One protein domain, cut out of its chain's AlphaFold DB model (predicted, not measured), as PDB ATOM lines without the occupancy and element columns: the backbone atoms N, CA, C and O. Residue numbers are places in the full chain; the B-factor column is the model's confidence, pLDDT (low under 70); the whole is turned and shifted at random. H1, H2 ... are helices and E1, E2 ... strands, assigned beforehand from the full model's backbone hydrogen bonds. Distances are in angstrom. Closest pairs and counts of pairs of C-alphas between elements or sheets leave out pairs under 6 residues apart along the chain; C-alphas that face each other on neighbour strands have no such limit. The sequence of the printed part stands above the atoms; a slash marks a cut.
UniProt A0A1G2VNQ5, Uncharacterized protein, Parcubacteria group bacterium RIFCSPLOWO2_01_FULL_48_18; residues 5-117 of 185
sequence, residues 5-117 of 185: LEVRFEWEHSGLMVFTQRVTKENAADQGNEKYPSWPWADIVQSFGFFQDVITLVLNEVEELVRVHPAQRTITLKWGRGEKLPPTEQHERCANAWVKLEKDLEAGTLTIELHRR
ATOM      1  N   LEU A   5     126.024 163.964 162.661       72.69
ATOM      2  CA  LEU A   5     125.052 163.050 162.086       72.69
ATOM      3  C   LEU A   5     123.790 163.130 162.940       72.69
ATOM      4  O   LEU A   5     123.840 162.943 164.155       72.69
ATOM      5  N   GLU A   6     122.662 163.407 162.309       78.69
ATOM      6  CA  GLU A   6     121.384 163.553 162.984       78.69
ATOM      7  C   GLU A   6     120.318 162.723 162.272       78.69
ATOM      8  O   GLU A   6     120.223 162.746 161.047       78.69
ATOM      9  N   VAL A   7     119.519 161.989 163.049       77.12
ATOM     10  CA  VAL A   7     118.338 161.270 162.563       77.12
ATOM     11  C   VAL A   7     117.124 161.842 163.273       77.12
ATOM     12  O   VAL A   7     117.073 161.845 164.503       77.12
ATOM     13  N   ARG A   8     116.145 162.321 162.509       75.31
ATOM     14  CA  ARG A   8     114.870 162.821 163.028       75.31
ATOM     15  C   ARG A   8     113.711 162.064 162.408       75.31
ATOM     16  O   ARG A   8     113.789 161.599 161.273       75.31
ATOM     17  N   PHE A   9     112.629 161.968 163.169       70.75
ATOM     18  CA  PHE A   9     111.354 161.463 162.687       70.75
ATOM     19  C   PHE A   9     110.301 162.553 162.882       70.75
ATOM     20  O   PHE A   9     109.968 162.908 164.013       70.75
ATOM     21  N   GLU A  10     109.818 163.116 161.780       65.25
ATOM     22  CA  GLU A  10     108.855 164.215 161.782       65.25
ATOM     23  C   GLU A  10     107.438 163.637 161.719       65.25
ATOM     24  O   GLU A  10     106.848 163.432 160.657       65.25
ATOM     25  N   TRP A  11     106.895 163.341 162.903       55.22
ATOM     26  CA  TRP A  11     105.544 162.793 163.065       55.22
ATOM     27  C   TRP A  11     104.449 163.739 162.556       55.22
ATOM     28  O   TRP A  11     103.417 163.270 162.086       55.22
ATOM     29  N   GLU A  12     104.681 165.053 162.614       54.91
ATOM     30  CA  GLU A  12     103.742 166.082 162.141       54.91
ATOM     31  C   GLU A  12     103.669 166.171 160.601       54.91
ATOM     32  O   GLU A  12     102.699 166.705 160.065       54.91
ATOM     33  N   HIS A  13     104.640 165.591 159.877       51.84
ATOM     34  CA  HIS A  13     104.746 165.617 158.411       51.84
ATOM     35  C   HIS A  13     104.696 164.207 157.799       51.84
ATOM     36  O   HIS A  13     105.643 163.749 157.165       51.84
ATOM     37  N   SER A  14     103.581 163.498 157.985       54.47
ATOM     38  CA  SER A  14     103.292 162.236 157.272       54.47
ATOM     39  C   SER A  14     104.243 161.057 157.564       54.47
ATOM     40  O   SER A  14     104.263 160.083 156.812       54.47
ATOM     41  N   GLY A  15     105.018 161.086 158.657       59.25
ATOM     42  CA  GLY A  15     105.961 160.007 158.988       59.25
ATOM     43  C   GLY A  15     107.267 160.072 158.192       59.25
ATOM     44  O   GLY A  15     107.777 159.039 157.748       59.25
ATOM     45  N   LEU A  16     107.787 161.287 158.002       69.00
ATOM     46  CA  LEU A  16     109.041 161.558 157.310       69.00
ATOM     47  C   LEU A  16     110.247 161.220 158.200       69.00
ATOM     48  O   LEU A  16     110.379 161.727 159.317       69.00
ATOM     49  N   MET A  17     111.158 160.395 157.689       75.75
ATOM     50  CA  MET A  17     112.439 160.119 158.335       75.75
ATOM     51  C   MET A  17     113.534 160.965 157.688       75.75
ATOM     52  O   MET A  17     113.698 160.942 156.470       75.75
ATOM     53  N   VAL A  18     114.276 161.718 158.495       79.62
ATOM     54  CA  VAL A  18     115.250 162.707 158.027       79.62
ATOM     55  C   VAL A  18     116.634 162.351 158.550       79.62
ATOM     56  O   VAL A  18     116.829 162.232 159.758       79.62
ATOM     57  N   PHE A  19     117.597 162.210 157.646       81.88
ATOM     58  CA  PHE A  19     119.006 161.983 157.946       81.88
ATOM     59  C   PHE A  19     119.798 163.209 157.533       81.88
ATOM     60  O   PHE A  19     119.855 163.536 156.352       81.88
ATOM     61  N   THR A  20     120.447 163.860 158.486       85.00
ATOM     62  CA  THR A  20     121.261 165.044 158.227       85.00
ATOM     63  C   THR A  20     122.712 164.745 158.554       85.00
ATOM     64  O   THR A  20     123.041 164.196 159.603       85.00
ATOM     65  N   GLN A  21     123.605 165.130 157.653       84.19
ATOM     66  CA  GLN A  21     125.034 165.199 157.892       84.19
ATOM     67  C   GLN A  21     125.479 166.639 157.770       84.19
ATOM     68  O   GLN A  21     125.354 167.227 156.697       84.19
ATOM     69  N   ARG A  22     126.079 167.181 158.827       84.38
ATOM     70  CA  ARG A  22     126.737 168.485 158.764       84.38
ATOM     71  C   ARG A  22     128.233 168.353 159.012       84.38
ATOM     72  O   ARG A  22     128.665 167.852 160.051       84.38
ATOM     73  N   VAL A  23     129.010 168.850 158.057       80.31
ATOM     74  CA  VAL A  23     130.461 169.017 158.158       80.31
ATOM     75  C   VAL A  23     130.759 170.509 158.162       80.31
ATOM     76  O   VAL A  23     130.337 171.232 157.262       80.31
ATOM     77  N   THR A  24     131.460 170.972 159.190       77.62
ATOM     78  CA  THR A  24     131.938 172.353 159.340       77.62
ATOM     79  C   THR A  24     133.450 172.399 159.134       77.62
ATOM     80  O   THR A  24     134.118 171.372 159.249       77.62
ATOM     81  N   LYS A  25     134.009 173.589 158.873       73.75
ATOM     82  CA  LYS A  25     135.462 173.764 158.677       73.75
ATOM     83  C   LYS A  25     136.285 173.261 159.868       73.75
ATOM     84  O   LYS A  25     137.354 172.697 159.676       73.75
ATOM     85  N   GLU A  26     135.755 173.429 161.076       66.31
ATOM     86  CA  GLU A  26     136.340 172.940 162.330       66.31
ATOM     87  C   GLU A  26     136.380 171.404 162.366       66.31
ATOM     88  O   GLU A  26     137.414 170.817 162.668       66.31
ATOM     89  N   ASN A  27     135.299 170.746 161.939       63.41
ATOM     90  CA  ASN A  27     135.216 169.284 161.899       63.41
ATOM     91  C   ASN A  27     136.000 168.680 160.722       63.41
ATOM     92  O   ASN A  27     136.468 167.550 160.805       63.41
ATOM     93  N   ALA A  28     136.153 169.413 159.618       60.50
ATOM     94  CA  ALA A  28     136.927 168.972 158.460       60.50
ATOM     95  C   ALA A  28     138.443 168.957 158.731       60.50
ATOM     96  O   ALA A  28     139.153 168.134 158.158       60.50
ATOM     97  N   ALA A  29     138.941 169.828 159.615       54.03
ATOM     98  CA  ALA A  29     140.338 169.809 160.056       54.03
ATOM     99  C   ALA A  29     140.644 168.599 160.966       54.03
ATOM    100  O   ALA A  29     141.720 168.013 160.865       54.03
ATOM    101  N   ASP A  30     139.670 168.174 161.780       53.25
ATOM    102  CA  ASP A  30     139.745 166.968 162.623       53.25
ATOM    103  C   ASP A  30     139.593 165.653 161.818       53.25
ATOM    104  O   ASP A  30     140.043 164.592 162.258       53.25
ATOM    105  N   GLN A  31     139.021 165.703 160.605       51.81
ATOM    106  CA  GLN A  31     138.828 164.534 159.724       51.81
ATOM    107  C   GLN A  31     140.129 163.911 159.198       51.81
ATOM    108  O   GLN A  31     140.089 162.811 158.649       51.81
ATOM    109  N   GLY A  32     141.288 164.539 159.424       46.38
ATOM    110  CA  GLY A  32     142.590 163.904 159.204       46.38
ATOM    111  C   GLY A  32     142.830 162.649 160.063       46.38
ATOM    112  O   GLY A  32     143.809 161.951 159.818       46.38
ATOM    113  N   ASN A  33     141.967 162.352 161.050       40.75
ATOM    114  CA  ASN A  33     142.150 161.240 161.992       40.75
ATOM    115  C   ASN A  33     140.866 160.488 162.431       40.75
ATOM    116  O   ASN A  33     140.931 159.689 163.370       40.75
ATOM    117  N   GLU A  34     139.694 160.691 161.812       41.78
ATOM    118  CA  GLU A  34     138.454 160.054 162.299       41.78
ATOM    119  C   GLU A  34     138.210 158.632 161.754       41.78
ATOM    120  O   GLU A  34     138.167 158.363 160.558       41.78
ATOM    121  N   LYS A  35     137.996 157.712 162.704       36.19
ATOM    122  CA  LYS A  35     137.753 156.267 162.555       36.19
ATOM    123  C   LYS A  35     136.300 155.915 162.182       36.19
ATOM    124  O   LYS A  35     135.967 154.734 162.130       36.19
ATOM    125  N   TYR A  36     135.436 156.911 161.965       39.06
ATOM    126  CA  TYR A  36     134.023 156.727 161.619       39.06
ATOM    127  C   TYR A  36     133.638 157.617 160.428       39.06
ATOM    128  O   TYR A  36     133.761 158.837 160.527       39.06
ATOM    129  N   PRO A  37     133.216 157.023 159.296       49.78
ATOM    130  CA  PRO A  37     133.061 157.741 158.044       49.78
ATOM    131  C   PRO A  37     131.750 158.529 157.994       49.78
ATOM    132  O   PRO A  37     130.815 158.311 158.764       49.78
ATOM    133  N   SER A  38     131.683 159.424 157.010       64.06
ATOM    134  CA  SER A  38     130.439 159.863 156.380       64.06
ATOM    135  C   SER A  38     129.381 158.756 156.324       64.06
ATOM    136  O   SER A  38     129.737 157.596 156.118       64.06
ATOM    137  N   TRP A  39     128.099 159.115 156.475       67.50
ATOM    138  CA  TRP A  39     126.991 158.161 156.350       67.50
ATOM    139  C   TRP A  39     127.191 157.245 155.132       67.50
ATOM    140  O   TRP A  39     127.548 157.744 154.059       67.50
ATOM    141  N   PRO A  40     126.941 155.930 155.258       75.19
ATOM    142  CA  PRO A  40     126.914 155.028 154.117       75.19
ATOM    143  C   PRO A  40     125.628 155.275 153.319       75.19
ATOM    144  O   PRO A  40     124.665 154.515 153.397       75.19
ATOM    145  N   TRP A  41     125.585 156.389 152.585       78.69
ATOM    146  CA  TRP A  41     124.391 156.860 151.879       78.69
ATOM    147  C   TRP A  41     123.791 155.788 150.962       78.69
ATOM    148  O   TRP A  41     122.571 155.643 150.928       78.69
ATOM    149  N   ALA A  42     124.636 154.981 150.308       72.38
ATOM    150  CA  ALA A  42     124.205 153.825 149.521       72.38
ATOM    151  C   ALA A  42     123.385 152.829 150.350       72.38
ATOM    152  O   ALA A  42     122.253 152.514 149.992       72.38
ATOM    153  N   ASP A  43     123.946 152.371 151.472       72.62
ATOM    154  CA  ASP A  43     123.351 151.336 152.319       72.62
ATOM    155  C   ASP A  43     122.051 151.830 152.960       72.62
ATOM    156  O   ASP A  43     121.081 151.081 153.074       72.62
ATOM    157  N   ILE A  44     121.997 153.114 153.328       73.56
ATOM    158  CA  ILE A  44     120.793 153.754 153.868       73.56
ATOM    159  C   ILE A  44     119.679 153.740 152.821       73.56
ATOM    160  O   ILE A  44     118.586 153.243 153.094       73.56
ATOM    161  N   VAL A  45     119.948 154.228 151.608       74.94
ATOM    162  CA  VAL A  45     118.953 154.269 150.523       74.94
ATOM    163  C   VAL A  45     118.534 152.852 150.119       74.94
ATOM    164  O   VAL A  45     117.343 152.579 149.955       74.94
ATOM    165  N   GLN A  46     119.482 151.917 150.045       73.06
ATOM    166  CA  GLN A  46     119.203 150.507 149.782       73.06
ATOM    167  C   GLN A  46     118.305 149.889 150.863       73.06
ATOM    168  O   GLN A  46     117.377 149.147 150.533       73.06
ATOM    169  N   SER A  47     118.521 150.221 152.142       69.94
ATOM    170  CA  SER A  47     117.717 149.705 153.260       69.94
ATOM    171  C   SER A  47     116.242 150.123 153.192       69.94
ATOM    172  O   SER A  47     115.374 149.406 153.693       69.94
ATOM    173  N   PHE A  48     115.927 151.220 152.492       69.00
ATOM    174  CA  PHE A  48     114.549 151.653 152.221       69.00
ATOM    175  C   PHE A  48     113.896 150.949 151.022       69.00
ATOM    176  O   PHE A  48     112.712 151.163 150.735       69.00
ATOM    177  N   GLY A  49     114.625 150.049 150.355       65.88
ATOM    178  CA  GLY A  49     114.125 149.228 149.254       65.88
ATOM    179  C   GLY A  49     114.092 149.949 147.905       65.88
ATOM    180  O   GLY A  49     113.274 149.598 147.049       65.88
ATOM    181  N   PHE A  50     114.940 150.962 147.717       72.88
ATOM    182  CA  PHE A  50     115.111 151.654 146.441       72.88
ATOM    183  C   PHE A  50     115.978 150.855 145.461       72.88
ATOM    184  O   PHE A  50     116.775 150.005 145.859       72.88
ATOM    185  N   PHE A  51     115.769 151.086 144.166       69.62
ATOM    186  CA  PHE A  51     116.508 150.406 143.104       69.62
ATOM    187  C   PHE A  51     117.885 151.038 142.867       69.62
ATOM    188  O   PHE A  51     118.189 152.129 143.354       69.62
ATOM    189  N   GLN A  52     118.738 150.321 142.128       70.25
ATOM    190  CA  GLN A  52     120.131 150.709 141.906       70.25
ATOM    191  C   GLN A  52     120.269 152.048 141.176       70.25
ATOM    192  O   GLN A  52     121.230 152.767 141.427       70.25
ATOM    193  N   ASP A  53     119.323 152.404 140.309       69.06
ATOM    194  CA  ASP A  53     119.266 153.706 139.641       69.06
ATOM    195  C   ASP A  53     119.134 154.850 140.659       69.06
ATOM    196  O   ASP A  53     119.932 155.785 140.641       69.06
ATOM    197  N   VAL A  54     118.202 154.728 141.608       73.75
ATOM    198  CA  VAL A  54     117.984 155.712 142.681       73.75
ATOM    199  C   VAL A  54     119.190 155.776 143.617       73.75
ATOM    200  O   VAL A  54     119.638 156.865 143.969       73.75
ATOM    201  N   ILE A  55     119.754 154.621 143.987       76.00
ATOM    202  CA  ILE A  55     120.974 154.548 144.809       76.00
ATOM    203  C   ILE A  55     122.128 155.275 144.107       76.00
ATOM    204  O   ILE A  55     122.815 156.087 144.721       76.00
ATOM    205  N   THR A  56     122.322 155.014 142.813       75.50
ATOM    206  CA  THR A  56     123.411 155.602 142.019       75.50
ATOM    207  C   THR A  56     123.232 157.110 141.861       75.50
ATOM    208  O   THR A  56     124.204 157.849 141.987       75.50
ATOM    209  N   LEU A  57     121.999 157.580 141.646       81.19
ATOM    210  CA  LEU A  57     121.680 159.009 141.605       81.19
ATOM    211  C   LEU A  57     122.072 159.698 142.916       81.19
ATOM    212  O   LEU A  57     122.853 160.642 142.893       81.19
ATOM    213  N   VAL A  58     121.595 159.192 144.059       82.31
ATOM    214  CA  VAL A  58     121.913 159.764 145.380       82.31
ATOM    215  C   VAL A  58     123.421 159.810 145.622       82.31
ATOM    216  O   VAL A  58     123.937 160.812 146.112       82.31
ATOM    217  N   LEU A  59     124.135 158.741 145.267       84.75
ATOM    218  CA  LEU A  59     125.583 158.675 145.439       84.75
ATOM    219  C   LEU A  59     126.325 159.706 144.600       84.75
ATOM    220  O   LEU A  59     127.145 160.436 145.149       84.75
ATOM    221  N   ASN A  60     126.009 159.810 143.309       80.88
ATOM    222  CA  ASN A  60     126.648 160.780 142.421       80.88
ATOM    223  C   ASN A  60     126.458 162.212 142.935       80.88
ATOM    224  O   ASN A  60     127.385 163.017 142.902       80.88
ATOM    225  N   GLU A  61     125.267 162.507 143.456       85.50
ATOM    226  CA  GLU A  61     124.922 163.814 144.008       85.50
ATOM    227  C   GLU A  61     125.697 164.151 145.281       85.50
ATOM    228  O   GLU A  61     126.252 165.243 145.442       85.50
ATOM    229  N   VAL A  62     125.788 163.178 146.186       85.56
ATOM    230  CA  VAL A  62     126.594 163.308 147.397       85.56
ATOM    231  C   VAL A  62     128.073 163.476 147.052       85.56
ATOM    232  O   VAL A  62     128.730 164.356 147.609       85.56
ATOM    233  N   GLU A  63     128.606 162.656 146.146       84.69
ATOM    234  CA  GLU A  63     130.005 162.713 145.721       84.69
ATOM    235  C   GLU A  63     130.344 164.048 145.055       84.69
ATOM    236  O   GLU A  63     131.394 164.630 145.343       84.69
ATOM    237  N   GLU A  64     129.447 164.576 144.220       83.56
ATOM    238  CA  GLU A  64     129.609 165.891 143.610       83.56
ATOM    239  C   GLU A  64     129.701 166.988 144.676       83.56
ATOM    240  O   GLU A  64     130.665 167.762 144.668       83.56
ATOM    241  N   LEU A  65     128.771 167.021 145.638       83.81
ATOM    242  CA  LEU A  65     128.806 168.015 146.712       83.81
ATOM    243  C   LEU A  65     130.069 167.880 147.569       83.81
ATOM    244  O   LEU A  65     130.695 168.882 147.904       83.81
ATOM    245  N   VAL A  66     130.466 166.653 147.920       82.19
ATOM    246  CA  VAL A  66     131.689 166.390 148.696       82.19
ATOM    247  C   VAL A  66     132.925 166.889 147.950       82.19
ATOM    248  O   VAL A  66     133.813 167.475 148.569       82.19
ATOM    249  N   ARG A  67     132.981 166.692 146.630       82.56
ATOM    250  CA  ARG A  67     134.088 167.148 145.785       82.56
ATOM    251  C   ARG A  67     134.168 168.673 145.711       82.56
ATOM    252  O   ARG A  67     135.271 169.211 145.770       82.56
ATOM    253  N   VAL A  68     133.035 169.363 145.570       82.81
ATOM    254  CA  VAL A  68     132.999 170.836 145.462       82.81
ATOM    255  C   VAL A  68     133.178 171.501 146.835       82.81
ATOM    256  O   VAL A  68     133.892 172.495 146.954       82.81
ATOM    257  N   HIS A  69     132.605 170.915 147.892       81.88
ATOM    258  CA  HIS A  69     132.619 171.436 149.263       81.88
ATOM    259  C   HIS A  69     133.162 170.418 150.284       81.88
ATOM    260  O   HIS A  69     132.445 169.961 151.190       81.88
ATOM    261  N   PRO A  70     134.463 170.085 150.223       75.06
ATOM    262  CA  PRO A  70     135.055 169.077 151.101       75.06
ATOM    263  C   PRO A  70     135.105 169.514 152.572       75.06
ATOM    264  O   PRO A  70     135.057 168.667 153.463       75.06
ATOM    265  N   ALA A  71     135.162 170.822 152.842       74.31
ATOM    266  CA  ALA A  71     135.381 171.360 154.187       74.31
ATOM    267  C   ALA A  71     134.120 171.897 154.887       74.31
ATOM    268  O   ALA A  71     134.128 172.075 156.101       74.31
ATOM    269  N   GLN A  72     133.044 172.189 154.153       82.75
ATOM    270  CA  GLN A  72     131.815 172.730 154.733       82.75
ATOM    271  C   GLN A  72     130.615 172.318 153.892       82.75
ATOM    272  O   GLN A  72     130.417 172.860 152.812       82.75
ATOM    273  N   ARG A  73     129.824 171.367 154.388       86.38
ATOM    274  CA  ARG A  73     128.658 170.853 153.666       86.38
ATOM    275  C   ARG A  73     127.550 170.404 154.601       86.38
ATOM    276  O   ARG A  73     127.821 169.931 155.707       86.38
ATOM    277  N   THR A  74     126.313 170.499 154.130       87.62
ATOM    278  CA  THR A  74     125.155 169.873 154.777       87.62
ATOM    279  C   THR A  74     124.426 168.993 153.773       87.62
ATOM    280  O   THR A  74     123.977 169.484 152.746       87.62
ATOM    281  N   ILE A  75     124.298 167.705 154.071       87.75
ATOM    282  CA  ILE A  75     123.538 166.751 153.258       87.75
ATOM    283  C   ILE A  75     122.332 166.309 154.077       87.75
ATOM    284  O   ILE A  75     122.503 165.875 155.214       87.75
ATOM    285  N   THR A  76     121.135 166.411 153.512       88.69
ATOM    286  CA  THR A  76     119.882 166.011 154.154       88.69
ATOM    287  C   THR A  76     119.156 165.011 153.265       88.69
ATOM    288  O   THR A  76     118.793 165.347 152.145       88.69
ATOM    289  N   LEU A  77     118.915 163.798 153.750       87.06
ATOM    290  CA  LEU A  77     118.080 162.795 153.095       87.06
ATOM    291  C   LEU A  77     116.738 162.711 153.822       87.06
ATOM    292  O   LEU A  77     116.689 162.357 154.998       87.06
ATOM    293  N   LYS A  78     115.654 163.015 153.120       86.38
ATOM    294  CA  LYS A  78     114.277 162.921 153.602       86.38
ATOM    295  C   LYS A  78     113.613 161.709 152.960       86.38
ATOM    296  O   LYS A  78     113.629 161.572 151.741       86.38
ATOM    297  N   TRP A  79     113.028 160.833 153.766       80.00
ATOM    298  CA  TRP A  79     112.308 159.654 153.300       80.00
ATOM    299  C   TRP A  79     110.861 159.673 153.779       80.00
ATOM    300  O   TRP A  79     110.606 159.616 154.983       80.00
ATOM    301  N   GLY A  80     109.921 159.727 152.834       71.19
ATOM    302  CA  GLY A  80     108.485 159.657 153.099       71.19
ATOM    303  C   GLY A  80     107.941 158.239 152.942       71.19
ATOM    304  O   GLY A  80     108.141 157.583 151.912       71.19
ATOM    305  N   ARG A  81     107.221 157.747 153.959       59.03
ATOM    306  CA  ARG A  81     106.557 156.438 153.924       59.03
ATOM    307  C   ARG A  81     105.058 156.606 153.656       59.03
ATOM    308  O   ARG A  81     104.303 156.912 154.566       59.03
ATOM    309  N   GLY A  82     104.613 156.274 152.442       51.81
ATOM    310  CA  GLY A  82     103.195 155.973 152.186       51.81
ATOM    311  C   GLY A  82     102.323 157.106 151.641       51.81
ATOM    312  O   GLY A  82     101.104 157.044 151.796       51.81
ATOM    313  N   GLU A  83     102.893 158.105 150.967       53.00
ATOM    314  CA  GLU A  83     102.070 159.053 150.210       53.00
ATOM    315  C   GLU A  83     101.676 158.466 148.840       53.00
ATOM    316  O   GLU A  83     102.512 158.024 148.051       53.00
ATOM    317  N   LYS A  84     100.363 158.417 148.570       47.78
ATOM    318  CA  LYS A  84      99.763 157.800 147.367       47.78
ATOM    319  C   LYS A  84      99.929 158.623 146.088       47.78
ATOM    320  O   LYS A  84      99.590 158.147 145.005       47.78
ATOM    321  N   LEU A  85     100.386 159.864 146.198       43.50
ATOM    322  CA  LEU A  85     100.467 160.814 145.095       43.50
ATOM    323  C   LEU A  85     101.870 161.427 145.060       43.50
ATOM    324  O   LEU A  85     102.461 161.607 146.122       43.50
ATOM    325  N   PRO A  86     102.419 161.744 143.872       47.88
ATOM    326  CA  PRO A  86     103.651 162.517 143.793       47.88
ATOM    327  C   PRO A  86     103.431 163.871 144.487       47.88
ATOM    328  O   PRO A  86     102.459 164.558 144.150       47.88
ATOM    329  N   PRO A  87     104.294 164.289 145.428       53.47
ATOM    330  CA  PRO A  87     104.159 165.602 146.024       53.47
ATOM    331  C   PRO A  87     104.667 166.629 145.001       53.47
ATOM    332  O   PRO A  87     105.850 166.895 144.929       53.47
ATOM    333  N   THR A  88     103.795 167.250 144.203       56.06
ATOM    334  CA  THR A  88     104.098 168.422 143.332       56.06
ATOM    335  C   THR A  88     104.959 168.186 142.067       56.06
ATOM    336  O   THR A  88     105.622 167.165 141.913       56.06
ATOM    337  N   GLU A  89     104.949 169.165 141.145       57.25
ATOM    338  CA  GLU A  89     105.653 169.175 139.840       57.25
ATOM    339  C   GLU A  89     107.193 169.134 139.930       57.25
ATOM    340  O   GLU A  89     107.866 168.995 138.913       57.25
ATOM    341  N   GLN A  90     107.763 169.253 141.131       64.25
ATOM    342  CA  GLN A  90     109.212 169.359 141.357       64.25
ATOM    343  C   GLN A  90     109.923 168.008 141.534       64.25
ATOM    344  O   GLN A  90     111.140 167.989 141.705       64.25
ATOM    345  N   HIS A  91     109.190 166.891 141.537       65.25
ATOM    346  CA  HIS A  91     109.785 165.563 141.673       65.25
ATOM    347  C   HIS A  91     110.066 164.940 140.309       65.25
ATOM    348  O   HIS A  91     109.168 164.764 139.482       65.25
ATOM    349  N   GLU A  92     111.307 164.518 140.113       63.03
ATOM    350  CA  GLU A  92     111.687 163.660 139.006       63.03
ATOM    351  C   GLU A  92     111.231 162.221 139.264       63.03
ATOM    352  O   GLU A  92     111.161 161.727 140.398       63.03
ATOM    353  N   ARG A  93     110.882 161.535 138.176       58.94
ATOM    354  CA  ARG A  93     110.418 160.152 138.218       58.94
ATOM    355  C   ARG A  93     111.585 159.202 137.972       58.94
ATOM    356  O   ARG A  93     112.102 159.157 136.860       58.94
ATOM    357  N   CYS A  94     111.896 158.362 138.957       63.34
ATOM    358  CA  CYS A  94     112.812 157.225 138.816       63.34
ATOM    359  C   CYS A  94     112.045 155.890 138.790       63.34
ATOM    360  O   CYS A  94     110.811 155.869 138.913       63.34
ATOM    361  N   ALA A  95     112.754 154.762 138.617       61.91
ATOM    362  CA  ALA A  95     112.126 153.456 138.411       61.91
ATOM    363  C   ALA A  95     111.104 153.133 139.509       61.91
ATOM    364  O   ALA A  95     109.926 152.938 139.189       61.91
ATOM    365  N   ASN A  96     111.515 153.165 140.784       69.81
ATOM    366  CA  ASN A  96     110.665 152.870 141.945       69.81
ATOM    367  C   ASN A  96     110.529 154.015 142.971       69.81
ATOM    368  O   ASN A  96     110.028 153.791 144.079       69.81
ATOM    369  N   ALA A  97     110.918 155.234 142.594       72.75
ATOM    370  CA  ALA A  97     110.900 156.401 143.469       72.75
ATOM    371  C   ALA A  97     110.413 157.669 142.764       72.75
ATOM    372  O   ALA A  97     110.594 157.834 141.556       72.75
ATOM    373  N   TRP A  98     109.852 158.577 143.556       77.62
ATOM    374  CA  TRP A  98     109.856 160.004 143.263       77.62
ATOM    375  C   TRP A  98     111.054 160.620 143.973       77.62
ATOM    376  O   TRP A  98     111.253 160.365 145.164       77.62
ATOM    377  N   VAL A  99     111.844 161.392 143.235       78.50
ATOM    378  CA  VAL A  99     113.071 162.007 143.737       78.50
ATOM    379  C   VAL A  99     112.974 163.510 143.556       78.50
ATOM    380  O   VAL A  99     112.682 163.983 142.462       78.50
ATOM    381  N   LYS A 100     113.238 164.268 144.614       84.94
ATOM    382  CA  LYS A 100     113.422 165.715 144.531       84.94
ATOM    383  C   LYS A 100     114.798 166.075 145.067       84.94
ATOM    384  O   LYS A 100     115.187 165.647 146.152       84.94
ATOM    385  N   LEU A 101     115.528 166.848 144.271       83.31
ATOM    386  CA  LEU A 101     116.872 167.317 144.577       83.31
ATOM    387  C   LEU A 101     116.839 168.836 144.712       83.31
ATOM    388  O   LEU A 101     116.510 169.546 143.765       83.31
ATOM    389  N   GLU A 102     117.205 169.334 145.884       87.75
ATOM    390  CA  GLU A 102     117.427 170.756 146.125       87.75
ATOM    391  C   GLU A 102     118.913 170.956 146.416       87.75
ATOM    392  O   GLU A 102     119.435 170.465 147.421       87.75
ATOM    393  N   LYS A 103     119.603 171.646 145.504       86.25
ATOM    394  CA  LYS A 103     121.032 171.941 145.616       86.25
ATOM    395  C   LYS A 103     121.230 173.438 145.788       86.25
ATOM    396  O   LYS A 103     120.787 174.216 144.948       86.25
ATOM    397  N   ASP A 104     121.964 173.816 146.823       85.44
ATOM    398  CA  ASP A 104     122.520 175.158 146.970       85.44
ATOM    399  C   ASP A 104     124.041 175.026 147.080       85.44
ATOM    400  O   ASP A 104     124.595 174.711 148.137       85.44
ATOM    401  N   LEU A 105     124.705 175.224 145.940       75.88
ATOM    402  CA  LEU A 105     126.158 175.148 145.823       75.88
ATOM    403  C   LEU A 105     126.852 176.346 146.485       75.88
ATOM    404  O   LEU A 105     128.017 176.247 146.837       75.88
ATOM    405  N   GLU A 106     126.182 177.476 146.705       79.25
ATOM    406  CA  GLU A 106     126.816 178.594 147.411       79.25
ATOM    407  C   GLU A 106     126.896 178.299 148.912       79.25
ATOM    408  O   GLU A 106     127.932 178.509 149.548       79.25
ATOM    409  N   ALA A 107     125.823 177.730 149.467       79.69
ATOM    410  CA  ALA A 107     125.760 177.323 150.867       79.69
ATOM    411  C   ALA A 107     126.393 175.944 151.147       79.69
ATOM    412  O   ALA A 107     126.555 175.567 152.314       79.69
ATOM    413  N   GLY A 108     126.744 175.176 150.109       84.31
ATOM    414  CA  GLY A 108     127.252 173.807 150.236       84.31
ATOM    415  C   GLY A 108     126.198 172.847 150.794       84.31
ATOM    416  O   GLY A 108     126.509 171.989 151.626       84.31
ATOM    417  N   THR A 109     124.935 173.011 150.396       89.44
ATOM    418  CA  THR A 109     123.826 172.193 150.892       89.44
ATOM    419  C   THR A 109     123.181 171.353 149.797       89.44
ATOM    420  O   THR A 109     123.020 171.787 148.658       89.44
ATOM    421  N   LEU A 110     122.823 170.127 150.167       88.31
ATOM    422  CA  LEU A 110     122.110 169.169 149.333       88.31
ATOM    423  C   LEU A 110     120.968 168.582 150.153       88.31
ATOM    424  O   LEU A 110     121.206 167.977 151.199       88.31
ATOM    425  N   THR A 111     119.742 168.733 149.670       89.94
ATOM    426  CA  THR A 111     118.573 168.043 150.213       89.94
ATOM    427  C   THR A 111     118.036 167.084 149.165       89.94
ATOM    428  O   THR A 111     117.754 167.479 148.035       89.94
ATOM    429  N   ILE A 112     117.915 165.817 149.545       88.44
ATOM    430  CA  ILE A 112     117.395 164.743 148.710       88.44
ATOM    431  C   ILE A 112     116.134 164.223 149.372       88.44
ATOM    432  O   ILE A 112     116.177 163.726 150.495       88.44
ATOM    433  N   GLU A 113     115.012 164.328 148.684       87.06
ATOM    434  CA  GLU A 113     113.734 163.808 149.145       87.06
ATOM    435  C   GLU A 113     113.345 162.597 148.300       87.06
ATOM    436  O   GLU A 113     113.270 162.669 147.072       87.06
ATOM    437  N   LEU A 114     113.151 161.464 148.973       81.31
ATOM    438  CA  LEU A 114     112.815 160.185 148.371       81.31
ATOM    439  C   LEU A 114     111.448 159.720 148.858       81.31
ATOM    440  O   LEU A 114     111.246 159.449 150.045       81.31
ATOM    441  N   HIS A 115     110.545 159.504 147.909       76.75
ATOM    442  CA  HIS A 115     109.268 158.844 148.158       76.75
ATOM    443  C   HIS A 115     109.201 157.550 147.375       76.75
ATOM    444  O   HIS A 115     109.432 157.512 146.165       76.75
ATOM    445  N   ARG A 116     108.859 156.462 148.057       72.19
ATOM    446  CA  ARG A 116     108.692 155.173 147.389       72.19
ATOM    447  C   ARG A 116     107.397 155.174 146.587       72.19
ATOM    448  O   ARG A 116     106.329 155.429 147.135       72.19
ATOM    449  N   ARG A 117     107.476 154.816 145.302       68.31
ATOM    450  CA  ARG A 117     106.277 154.651 144.476       68.31
ATOM    451  C   ARG A 117     105.579 153.344 144.843       68.31
ATOM    452  O   ARG A 117     106.202 152.280 144.820       68.31
TER     453      ARG A 117
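AT A GLANCE: This is residues 5 to 117 of the 185 residues of an uncharacterized protein of Parcubacteria group bacterium RIFCSPLOWO2_01_FULL_48_18 (UniProt A0A1G2VNQ5). A twisted sheet of five strands makes a wall, with the long helix H3 packed over one face along E3 and E5, and the short H2 packed on H3 and grazing the sheet. H1 lies off the end of E2, and residues 32 to 37 stick out. The printed part has 113 residues with three named helices and five named strands, in the order E1 E2 H1 H2 H3 E3 E4 E5; the sheet, E1 E2 E3 E5 E4, is mixed, and so is the class, helices and strands. It is compact, with a radius of gyration of the C-alphas of 14.4 A, and spans 44 by 26 by 25 A.

IN THESE COORDINATES: E1, residues 5 to 10, begins with C-alpha 5 at (125.052, 163.050, 162.086) and is 16.2 A long. E2, residues 16 to 23, measures 22.7 A. H1 is residues 25 to 30, H2 residues 41 to 47. H3, residues 52 to 68, is 24.2 A long. E3, residues 73 to 80, measures 23.1 A, and E4, residues 97 to 104, 22.3 A. E5, residues 109 to 116, measures 23.0 A and ends with C-alpha 116 at (108.692, 155.173, 147.389).

HOW THE PARTS SIT: E1 and E2 form an antiparallel hairpin, with N 8 and O 18 at 2.8 A. E2 and E3 are antiparallel, N 19 and O 77 at 2.8 A. E3 and E5 are parallel, N 112 and O 76 at 2.8 A. E4 and E5 form a hairpin, N 100 and O 113 at 2.9 A. H3 makes two layers with the sheet, a helix on one face, at a height over the sheet of 9.8 A; its closest C-alphas to E5 are Leu 65 and Leu 110, 7.3 A. H2 and H3, a helical hairpin, touch at Ala 42 and Ile 55, their closest C-alphas, 5.8 A. H1 is not on the sheet. In H2 and H3 every O i to N i+4 pair is within hydrogen-bond range; in H1, 1 of 2.

THE WHOLE: The C-alphas farthest apart, of Asn 33 and Leu 85, are 45.0 A apart. The printed part has no cut. The link E3 to E4 is long, 16 residues. Mean pLDDT of the printed part is 71.7; residues 26 to 39 and 81 to 96 are among those under 70.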